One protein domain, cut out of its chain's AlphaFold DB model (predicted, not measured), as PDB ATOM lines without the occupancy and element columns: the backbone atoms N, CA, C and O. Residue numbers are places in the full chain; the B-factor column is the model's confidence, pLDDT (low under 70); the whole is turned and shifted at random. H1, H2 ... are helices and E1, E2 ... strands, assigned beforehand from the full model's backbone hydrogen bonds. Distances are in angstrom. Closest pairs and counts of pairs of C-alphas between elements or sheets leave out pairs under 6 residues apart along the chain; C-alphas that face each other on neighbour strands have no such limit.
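This is residues 32 to 87 and 94 to 113 of the 267 residues of an uncharacterized protein of Methylococcaceae bacterium (UniProt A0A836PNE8). Two short parallel strands, E1 and E2, lie side by side as a small sheet, with the helix H1 running back over it, nearer to E1 than to E2. A corner of two shorter helices, H2 and H3, lies beyond E2, away from H1, and the first stretch, residues 32 to 43, lies toward the opposite end. The printed part has 76 residues with three named helices and two named strands, in the order E1, H1, E2, H2, H3; the sheet's order is E1, E2, and the class is mixed, helices and strands, with under half of the residues in named elements. The whole is compact, with a radius of gyration of the C-alphas of 13.2 A and spans of 34 by 30 by 19 A.

Residues 32 to 43 hold no named element. Strand E1, residues 44 to 48, and strand E2, residues 80 to 84, are parallel neighbours, with 14 degrees between their directions. C-alphas 45 and 81 face each other at 4.7 A; N 47 and O 82, at 2.8 A, and N 82 and O 45, at 2.9 A, are within hydrogen-bond range. Helix H1, residues 55 to 66, comes between them in the chain, and E1, H1 and E2 form a strand-helix-strand unit, two parallel neighbour strands with a helix between, with a right-handed crossover. The closest C-alphas of E1 and H1 are those of Ala 45 and Ile 65, 7.7 A apart. Helix H2, residues 94 to 103, and helix H3, residues 105 to 109, touch only at the corner, and only just, with 3 pairs of C-alphas within 8 A; the closest are those of Leu 101 and Leu 107, 5.9 A apart. H1 is apart from both H2 and H3. In H1 every O i to N i+4 pair is within hydrogen-bond range; in H2 4 of 6 are, and in H3 0 of 1, beside 1 of 2 O i to N i+3 pairs.

E1 begins at C-alpha 44, at (169.731, 138.124, 188.269), and measures 13.2 A from first to last C-alpha. H1, from Lys 55 to Val 66, measures 16.2 A; its C-alpha 55 is at (148.638, 129.958, 188.964). E2, from Thr 80 to Thr 84, measures 13.3 A, H2 12.6 A and H3 8.3 A. H3 ends at C-alpha 109, at (162.437, 139.173, 172.401).

The C-alphas of Lys 54 and Asp 74, the two farthest apart, are separated by 37.0 A. Residues 88 to 93 are not printed, and C-alphas 87 and 94 are 7.9 A apart across this cut. The link from H1 to E2, 13 residues, is long; that from E1 to H1 is short, and that from H2 to H3 is tight. The mean pLDDT of the printed part is 92.8, and no printed residue is under 70.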
ATOM      1  N   GLU A  32     156.393 130.974 198.327       91.25
ATOM      2  CA  GLU A  32     155.218 130.711 199.165       91.25
ATOM      3  C   GLU A  32     154.739 131.961 199.918       91.25
ATOM      4  O   GLU A  32     153.560 132.067 200.273       91.25
ATOM      5  N   HIS A  33     155.630 132.939 200.101       91.88
ATOM      6  CA  HIS A  33     155.337 134.223 200.725       91.88
ATOM      7  C   HIS A  33     155.767 135.392 199.820       91.88
ATOM      8  O   HIS A  33     156.708 136.114 200.167       91.88
ATOM      9  N   PRO A  34     155.058 135.656 198.697       91.06
ATOM     10  CA  PRO A  34     155.440 136.693 197.730       91.06
ATOM     11  C   PRO A  34     155.588 138.089 198.344       91.06
ATOM     12  O   PRO A  34     156.384 138.903 197.881       91.06
ATOM     13  N   GLY A  35     154.859 138.368 199.431       92.00
ATOM     14  CA  GLY A  35     154.953 139.628 200.173       92.00
ATOM     15  C   GLY A  35     156.336 139.917 200.769       92.00
ATOM     16  O   GLY A  35     156.626 141.071 201.058       92.00
ATOM     17  N   ARG A  36     157.208 138.907 200.917       91.69
ATOM     18  CA  ARG A  36     158.595 139.070 201.394       91.69
ATOM     19  C   ARG A  36     159.596 139.374 200.271       91.69
ATOM     20  O   ARG A  36     160.765 139.632 200.548       91.69
ATOM     21  N   ILE A  37     159.160 139.349 199.011       95.06
ATOM     22  CA  ILE A  37     159.976 139.670 197.830       95.06
ATOM     23  C   ILE A  37     159.858 141.178 197.558       95.06
ATOM     24  O   ILE A  37     159.275 141.626 196.572       95.06
ATOM     25  N   VAL A  38     160.337 141.979 198.509       92.06
ATOM     26  CA  VAL A  38     160.269 143.448 198.499       92.06
ATOM     27  C   VAL A  38     161.502 144.037 199.187       92.06
ATOM     28  O   VAL A  38     162.180 143.343 199.943       92.06
ATOM     29  N   GLY A  39     161.784 145.321 198.955       92.12
ATOM     30  CA  GLY A  39     162.831 146.047 199.690       92.12
ATOM     31  C   GLY A  39     164.267 145.731 199.261       92.12
ATOM     32  O   GLY A  39     165.193 145.947 200.033       92.12
ATOM     33  N   PHE A  40     164.460 145.202 198.052       93.75
ATOM     34  CA  PHE A  40     165.778 145.006 197.450       93.75
ATOM     35  C   PHE A  40     165.718 145.140 195.926       93.75
ATOM     36  O   PHE A  40     164.641 145.097 195.323       93.75
ATOM     37  N   ASP A  41     166.878 145.282 195.313       94.38
ATOM     38  CA  ASP A  41     167.126 145.179 193.883       94.38
ATOM     39  C   ASP A  41     168.059 143.992 193.598       94.38
ATOM     40  O   ASP A  41     168.810 143.534 194.464       94.38
ATOM     41  N   ILE A  42     167.946 143.443 192.394       95.50
ATOM     42  CA  ILE A  42     168.756 142.339 191.880       95.50
ATOM     43  C   ILE A  42     168.998 142.543 190.384       95.50
ATOM     44  O   ILE A  42     168.208 143.200 189.704       95.50
ATOM     45  N   SER A  43     170.096 141.983 189.881       95.50
ATOM     46  CA  SER A  43     170.387 141.907 188.444       95.50
ATOM     47  C   SER A  43     170.089 140.528 187.851       95.50
ATOM     48  O   SER A  43     169.912 140.390 186.645       95.50
ATOM     49  N   HIS A  44     170.000 139.495 188.689       95.88
ATOM     50  CA  HIS A  44     169.731 138.124 188.269       95.88
ATOM     51  C   HIS A  44     168.793 137.424 189.258       95.88
ATOM     52  O   HIS A  44     168.910 137.627 190.471       95.88
ATOM     53  N   ALA A  45     167.889 136.589 188.745       96.75
ATOM     54  CA  ALA A  45     167.041 135.716 189.546       96.75
ATOM     55  C   ALA A  45     167.038 134.291 188.984       96.75
ATOM     56  O   ALA A  45     166.878 134.102 187.784       96.75
ATOM     57  N   LEU A  46     167.124 133.308 189.879       97.31
ATOM     58  CA  LEU A  46     166.814 131.913 189.592       97.31
ATOM     59  C   LEU A  46     165.501 131.567 190.293       97.31
ATOM     60  O   LEU A  46     165.389 131.700 191.515       97.31
ATOM     61  N   ILE A  47     164.511 131.167 189.510       96.75
ATOM     62  CA  ILE A  47     163.178 130.789 189.963       96.75
ATOM     63  C   ILE A  47     163.056 129.277 189.842       96.75
ATOM     64  O   ILE A  47     163.010 128.747 188.733       96.75
ATOM     65  N   ASP A  48     162.967 128.608 190.987       95.56
ATOM     66  CA  ASP A  48     162.908 127.153 191.063       95.56
ATOM     67  C   ASP A  48     161.498 126.659 191.413       95.56
ATOM     68  O   ASP A  48     160.852 127.200 192.313       95.56
ATOM     69  N   GLU A  49     161.022 125.653 190.684       92.94
ATOM     70  CA  GLU A  49     159.751 124.941 190.891       92.94
ATOM     71  C   GLU A  49     158.493 125.822 191.002       92.94
ATOM     72  O   GLU A  49     157.559 125.550 191.763       92.94
ATOM     73  N   ILE A  50     158.430 126.890 190.198       94.31
ATOM     74  CA  ILE A  50     157.259 127.783 190.159       94.31
ATOM     75  C   ILE A  50     155.989 127.081 189.661       94.31
ATOM     76  O   ILE A  50     154.888 127.457 190.069       94.31
ATOM     77  N   ASP A  51     156.116 126.057 188.809       91.31
ATOM     78  CA  ASP A  51     154.962 125.367 188.226       91.31
ATOM     79  C   ASP A  51     154.285 124.405 189.218       91.31
ATOM     80  O   ASP A  51     153.151 123.998 188.991       91.31
ATOM     81  N   CYS A  52     154.900 124.127 190.375       89.94
ATOM     82  CA  CYS A  52     154.262 123.396 191.476       89.94
ATOM     83  C   CYS A  52     153.247 124.252 192.264       89.94
ATOM     84  O   CYS A  52     152.515 123.744 193.116       89.94
ATOM     85  N   MET A  53     153.205 125.565 192.021       91.75
ATOM     86  CA  MET A  53     152.310 126.495 192.709       91.75
ATOM     87  C   MET A  53     150.972 126.657 191.970       91.75
ATOM     88  O   MET A  53     150.852 126.448 190.762       91.75
ATOM     89  N   LYS A  54     149.944 127.133 192.687       91.69
ATOM     90  CA  LYS A  54     148.710 127.624 192.044       91.69
ATOM     91  C   LYS A  54     149.021 128.839 191.165       91.69
ATOM     92  O   LYS A  54     149.763 129.724 191.600       91.69
ATOM     93  N   LYS A  55     148.395 128.920 189.986       92.88
ATOM     94  CA  LYS A  55     148.638 129.958 188.964       92.88
ATOM     95  C   LYS A  55     148.622 131.373 189.511       92.88
ATOM     96  O   LYS A  55     149.524 132.152 189.226       92.88
ATOM     97  N   GLU A  56     147.629 131.705 190.327       93.12
ATOM     98  CA  GLU A  56     147.453 133.057 190.859       93.12
ATOM     99  C   GLU A  56     148.614 133.440 191.784       93.12
ATOM    100  O   GLU A  56     149.058 134.587 191.818       93.12
ATOM    101  N   LYS A  57     149.135 132.459 192.528       94.94
ATOM    102  CA  LYS A  57     150.255 132.650 193.448       94.94
ATOM    103  C   LYS A  57     151.589 132.711 192.703       94.94
ATOM    104  O   LYS A  57     152.408 133.563 193.040       94.94
ATOM    105  N   ALA A  58     151.772 131.862 191.691       96.00
ATOM    106  CA  ALA A  58     152.913 131.913 190.776       96.00
ATOM    107  C   ALA A  58     152.994 133.278 190.072       96.00
ATOM    108  O   ALA A  58     154.028 133.939 190.114       96.00
ATOM    109  N   ASP A  59     151.875 133.764 189.531       95.56
ATOM    110  CA  ASP A  59     151.790 135.072 188.878       95.56
ATOM    111  C   ASP A  59     152.084 136.230 189.847       95.56
ATOM    112  O   ASP A  59     152.846 137.147 189.528       95.56
ATOM    113  N   ALA A  60     151.550 136.170 191.072       95.94
ATOM    114  CA  ALA A  60     151.853 137.155 192.107       95.94
ATOM    115  C   ALA A  60     153.343 137.154 192.500       95.94
ATOM    116  O   ALA A  60     153.928 138.228 192.669       95.94
ATOM    117  N   ALA A  61     153.963 135.978 192.633       97.06
ATOM    118  CA  ALA A  61     155.394 135.845 192.901       97.06
ATOM    119  C   ALA A  61     156.226 136.410 191.743       97.06
ATOM    120  O   ALA A  61     157.091 137.257 191.974       97.06
ATOM    121  N   TRP A  62     155.904 136.031 190.504       96.69
ATOM    122  CA  TRP A  62     156.586 136.511 189.306       96.69
ATOM    123  C   TRP A  62     156.570 138.038 189.208       96.69
ATOM    124  O   TRP A  62     157.622 138.664 189.084       96.69
ATOM    125  N   LYS A  63     155.396 138.662 189.370       95.75
ATOM    126  CA  LYS A  63     155.248 140.127 189.359       95.75
ATOM    127  C   LYS A  63     156.111 140.816 190.413       95.75
ATOM    128  O   LYS A  63     156.636 141.902 190.167       95.75
ATOM    129  N   LYS A  64     156.272 140.207 191.592       96.69
ATOM    130  CA  LYS A  64     157.154 140.740 192.636       96.69
ATOM    131  C   LYS A  64     158.622 140.588 192.261       96.69
ATOM    132  O   LYS A  64     159.354 141.554 192.436       96.69
ATOM    133  N   ILE A  65     159.026 139.442 191.712       96.81
ATOM    134  CA  ILE A  65     160.411 139.160 191.304       96.81
ATOM    135  C   ILE A  65     160.843 140.081 190.167       96.81
ATOM    136  O   ILE A  65     161.821 140.808 190.326       96.81
ATOM    137  N   VAL A  66     160.087 140.122 189.064       95.62
ATOM    138  CA  VAL A  66     160.430 140.942 187.892       95.62
ATOM    139  C   VAL A  66     160.536 142.423 188.254       95.62
ATOM    140  O   VAL A  66     161.406 143.127 187.754       95.62
ATOM    141  N   ALA A  67     159.731 142.892 189.214       95.88
ATOM    142  CA  ALA A  67     159.813 144.261 189.699       95.88
ATOM    143  C   ALA A  67     161.142 144.579 190.406       95.88
ATOM    144  O   ALA A  67     161.465 145.757 190.527       95.88
ATOM    145  N   ARG A  68     161.886 143.588 190.923       96.06
ATOM    146  CA  ARG A  68     163.189 143.792 191.591       96.06
ATOM    147  C   ARG A  68     164.372 143.732 190.631       96.06
ATOM    148  O   ARG A  68     165.482 144.031 191.060       96.06
ATOM    149  N   MET A  69     164.142 143.385 189.364       95.50
ATOM    150  CA  MET A  69     165.161 143.285 188.314       95.50
ATOM    151  C   MET A  69     165.607 144.675 187.831       95.50
ATOM    152  O   MET A  69     165.500 145.004 186.651       95.50
ATOM    153  N   SER A  70     166.063 145.517 188.755       93.38
ATOM    154  CA  SER A  70     166.385 146.932 188.535       93.38
ATOM    155  C   SER A  70     167.824 147.300 188.884       93.38
ATOM    156  O   SER A  70     168.175 148.472 188.790       93.38
ATOM    157  N   SER A  71     168.642 146.341 189.329       91.75
ATOM    158  CA  SER A  71     170.039 146.629 189.655       91.75
ATOM    159  C   SER A  71     170.831 146.883 188.372       91.75
ATOM    160  O   SER A  71     170.553 146.254 187.350       91.75
ATOM    161  N   VAL A  72     171.787 147.809 188.421       88.06
ATOM    162  CA  VAL A  72     172.649 148.166 187.287       88.06
ATOM    163  C   VAL A  72     174.074 147.778 187.635       88.06
ATOM    164  O   VAL A  72     174.588 148.144 188.691       88.06
ATOM    165  N   ARG A  73     174.698 147.023 186.738       84.88
ATOM    166  CA  ARG A  73     176.074 146.556 186.856       84.88
ATOM    167  C   ARG A  73     176.793 146.806 185.541       84.88
ATOM    168  O   ARG A  73     176.326 146.344 184.503       84.88
ATOM    169  N   ASP A  74     177.934 147.482 185.593       86.06
ATOM    170  CA  ASP A  74     178.734 147.770 184.395       86.06
ATOM    171  C   ASP A  74     179.225 146.477 183.716       86.06
ATOM    172  O   ASP A  74     179.284 146.393 182.490       86.06
ATOM    173  N   ASP A  75     179.517 145.441 184.509       86.06
ATOM    174  CA  ASP A  75     179.940 144.113 184.051       86.06
ATOM    175  C   ASP A  75     178.771 143.181 183.675       86.06
ATOM    176  O   ASP A  75     178.989 142.111 183.105       86.06
ATOM    177  N   TYR A  76     177.529 143.573 183.980       85.19
ATOM    178  CA  TYR A  76     176.321 142.786 183.730       85.19
ATOM    179  C   TYR A  76     175.138 143.699 183.354       85.19
ATOM    180  O   TYR A  76     174.229 143.914 184.159       85.19
ATOM    181  N   PRO A  77     175.140 144.262 182.130       85.19
ATOM    182  CA  PRO A  77     174.222 145.335 181.741       85.19
ATOM    183  C   PRO A  77     172.786 144.866 181.460       85.19
ATOM    184  O   PRO A  77     171.894 145.695 181.283       85.19
ATOM    185  N   ILE A  78     172.552 143.553 181.375       90.56
ATOM    186  CA  ILE A  78     171.241 142.972 181.078       90.56
ATOM    187  C   ILE A  78     170.796 142.136 182.266       90.56
ATOM    188  O   ILE A  78     171.420 141.132 182.591       90.56
ATOM    189  N   ASN A  79     169.669 142.519 182.854       94.06
ATOM    190  CA  ASN A  79     169.053 141.765 183.931       94.06
ATOM    191  C   ASN A  79     168.342 140.521 183.389       94.06
ATOM    192  O   ASN A  79     167.607 140.602 182.405       94.06
ATOM    193  N   THR A  80     168.541 139.374 184.036       94.81
ATOM    194  CA  THR A  80     168.068 138.074 183.533       94.81
ATOM    195  C   THR A  80     167.336 137.271 184.597       94.81
ATOM    196  O   THR A  80     167.609 137.383 185.792       94.81
ATOM    197  N   VAL A  81     166.393 136.444 184.156       96.31
ATOM    198  CA  VAL A  81     165.663 135.523 185.023       96.31
ATOM    199  C   VAL A  81     165.697 134.142 184.397       96.31
ATOM    200  O   VAL A  81     165.234 133.976 183.268       96.31
ATOM    201  N   ASP A  82     166.173 133.170 185.162       96.06
ATOM    202  CA  ASP A  82     166.129 131.763 184.797       96.06
ATOM    203  C   ASP A  82     164.978 131.074 185.526       96.06
ATOM    204  O   ASP A  82     164.760 131.285 186.721       96.06
ATOM    205  N   PHE A  83     164.246 130.235 184.798       95.00
ATOM    206  CA  PHE A  83     163.206 129.376 185.348       95.00
ATOM    207  C   PHE A  83     163.671 127.924 185.246       95.00
ATOM    208  O   PHE A  83     163.942 127.438 184.146       95.00
ATOM    209  N   THR A  84     163.727 127.224 186.375       92.88
ATOM    210  CA  THR A  84     163.984 125.783 186.450       92.88
ATOM    211  C   THR A  84     162.801 125.116 187.123       92.88
ATOM    212  O   THR A  84     162.473 125.417 188.262       92.88
ATOM    213  N   THR A  85     162.083 124.261 186.403       89.56
ATOM    214  CA  THR A  85     160.894 123.615 186.963       89.56
ATOM    215  C   THR A  85     160.524 122.376 186.179       89.56
ATOM    216  O   THR A  85     160.830 122.252 184.988       89.56
ATOM    217  N   THR A  86     159.844 121.473 186.866       83.31
ATOM    218  CA  THR A  86     159.193 120.329 186.255       83.31
ATOM    219  C   THR A  86     157.857 120.770 185.629       83.31
ATOM    220  O   THR A  86     157.110 121.509 186.268       83.31
ATOM    221  N   PRO A  87     157.524 120.367 184.384       81.50
ATOM    222  CA  PRO A  87     156.243 120.720 183.776       81.50
ATOM    223  C   PRO A  87     155.067 120.112 184.553       81.50
ATOM    224  O   PRO A  87     154.839 118.906 184.487       81.50
ATOM    225  N   TYR A  94     153.250 126.801 181.192       92.62
ATOM    226  CA  TYR A  94     152.619 126.599 179.888       92.62
ATOM    227  C   TYR A  94     151.879 127.859 179.422       92.62
ATOM    228  O   TYR A  94     151.986 128.268 178.262       92.62
ATOM    229  N   GLU A  95     151.141 128.516 180.318       93.06
ATOM    230  CA  GLU A  95     150.461 129.766 179.984       93.06
ATOM    231  C   GLU A  95     151.447 130.875 179.614       93.06
ATOM    232  O   GLU A  95     151.275 131.521 178.580       93.06
ATOM    233  N   PHE A  96     152.500 131.054 180.408       94.12
ATOM    234  CA  PHE A  96     153.474 132.123 180.233       94.12
ATOM    235  C   PHE A  96     154.378 131.909 179.007       94.12
ATOM    236  O   PHE A  96     154.507 132.791 178.161       94.12
ATOM    237  N   PHE A  97     154.969 130.722 178.862       93.81
ATOM    238  CA  PHE A  97     155.968 130.453 177.825       93.81
ATOM    239  C   PHE A  97     155.399 129.878 176.526       93.81
ATOM    240  O   PHE A  97     156.061 129.962 175.492       93.81
ATOM    241  N   VAL A  98     154.193 129.300 176.533       92.25
ATOM    242  CA  VAL A  98     153.597 128.715 175.318       92.25
ATOM    243  C   VAL A  98     152.419 129.540 174.822       92.25
ATOM    244  O   VAL A  98     152.456 130.029 173.691       92.25
ATOM    245  N   LYS A  99     151.375 129.729 175.640       93.44
ATOM    246  CA  LYS A  99     150.172 130.457 175.197       93.44
ATOM    247  C   LYS A  99     150.456 131.936 174.951       93.44
ATOM    248  O   LYS A  99     150.212 132.410 173.844       93.44
ATOM    249  N   GLN A 100     151.022 132.646 175.927       93.94
ATOM    250  CA  GLN A 100     151.262 134.085 175.798       93.94
ATOM    251  C   GLN A 100     152.268 134.405 174.690       93.94
ATOM    252  O   GLN A 100     152.017 135.311 173.909       93.94
ATOM    253  N   LEU A 101     153.359 133.643 174.542       93.25
ATOM    254  CA  LEU A 101     154.321 133.876 173.450       93.25
ATOM    255  C   LEU A 101     153.749 133.567 172.060       93.25
ATOM    256  O   LEU A 101     154.236 134.099 171.060       93.25
ATOM    257  N   ARG A 102     152.735 132.698 171.974       92.31
ATOM    258  CA  ARG A 102     151.991 132.452 170.734       92.31
ATOM    259  C   ARG A 102     151.032 133.600 170.422       92.31
ATOM    260  O   ARG A 102     150.953 134.009 169.272       92.31
ATOM    261  N   GLU A 103     150.318 134.096 171.428       94.56
ATOM    262  CA  GLU A 103     149.339 135.187 171.294       94.56
ATOM    263  C   GLU A 103     149.998 136.559 171.107       94.56
ATOM    264  O   GLU A 103     149.452 137.419 170.422       94.56
ATOM    265  N   LYS A 104     151.183 136.749 171.694       94.50
ATOM    266  CA  LYS A 104     151.965 137.989 171.700       94.50
ATOM    267  C   LYS A 104     153.408 137.716 171.266       94.50
ATOM    268  O   LYS A 104     154.310 137.625 172.109       94.50
ATOM    269  N   PRO A 105     153.656 137.530 169.956       92.56
ATOM    270  CA  PRO A 105     154.977 137.176 169.442       92.56
ATOM    271  C   PRO A 105     156.079 138.178 169.803       92.56
ATOM    272  O   PRO A 105     157.241 137.793 169.907       92.56
ATOM    273  N   GLU A 106     155.738 139.446 170.042       94.38
ATOM    274  CA  GLU A 106     156.669 140.488 170.465       94.38
ATOM    275  C   GLU A 106     157.326 140.199 171.818       94.38
ATOM    276  O   GLU A 106     158.405 140.722 172.078       94.38
ATOM    277  N   LEU A 107     156.727 139.357 172.665       91.81
ATOM    278  CA  LEU A 107     157.311 138.949 173.945       91.81
ATOM    279  C   LEU A 107     158.490 137.979 173.780       91.81
ATOM    280  O   LEU A 107     159.319 137.874 174.682       91.81
ATOM    281  N   LYS A 108     158.638 137.332 172.615       91.75
ATOM    282  CA  LYS A 108     159.753 136.408 172.328       91.75
ATOM    283  C   LYS A 108     161.128 137.082 172.327       91.75
ATOM    284  O   LYS A 108     162.136 136.397 172.427       91.75
ATOM    285  N   LYS A 109     161.184 138.416 172.236       92.50
ATOM    286  CA  LYS A 109     162.437 139.173 172.401       92.50
ATOM    287  C   LYS A 109     162.950 139.181 173.846       92.50
ATOM    288  O   LYS A 109     164.114 139.484 174.065       92.50
ATOM    289  N   PHE A 110     162.077 138.893 174.813       90.00
ATOM    290  CA  PHE A 110     162.391 138.912 176.242       90.00
ATOM    291  C   PHE A 110     162.398 137.515 176.862       90.00
ATOM    292  O   PHE A 110     163.115 137.284 177.829       90.00
ATOM    293  N   TYR A 111     161.605 136.592 176.318       92.69
ATOM    294  CA  TYR A 111     161.402 135.271 176.897       92.69
ATOM    295  C   TYR A 111     161.675 134.174 175.878       92.69
ATOM    296  O   TYR A 111     161.239 134.243 174.728       92.69
ATOM    297  N   SER A 112     162.345 133.123 176.337       91.50
ATOM    298  CA  SER A 112     162.575 131.909 175.564       91.50
ATOM    299  C   SER A 112     162.341 130.683 176.441       91.50
ATOM    300  O   SER A 112     162.465 130.753 177.661       91.50
ATOM    301  N   LEU A 113     161.966 129.571 175.810       90.56
ATOM    302  CA  LEU A 113     161.718 128.296 176.473       90.56
ATOM    303  C   LEU A 113     162.650 127.245 175.882       90.56
ATOM    304  O   LEU A 113     162.635 127.009 174.672       90.56
TER     305      LEU A 113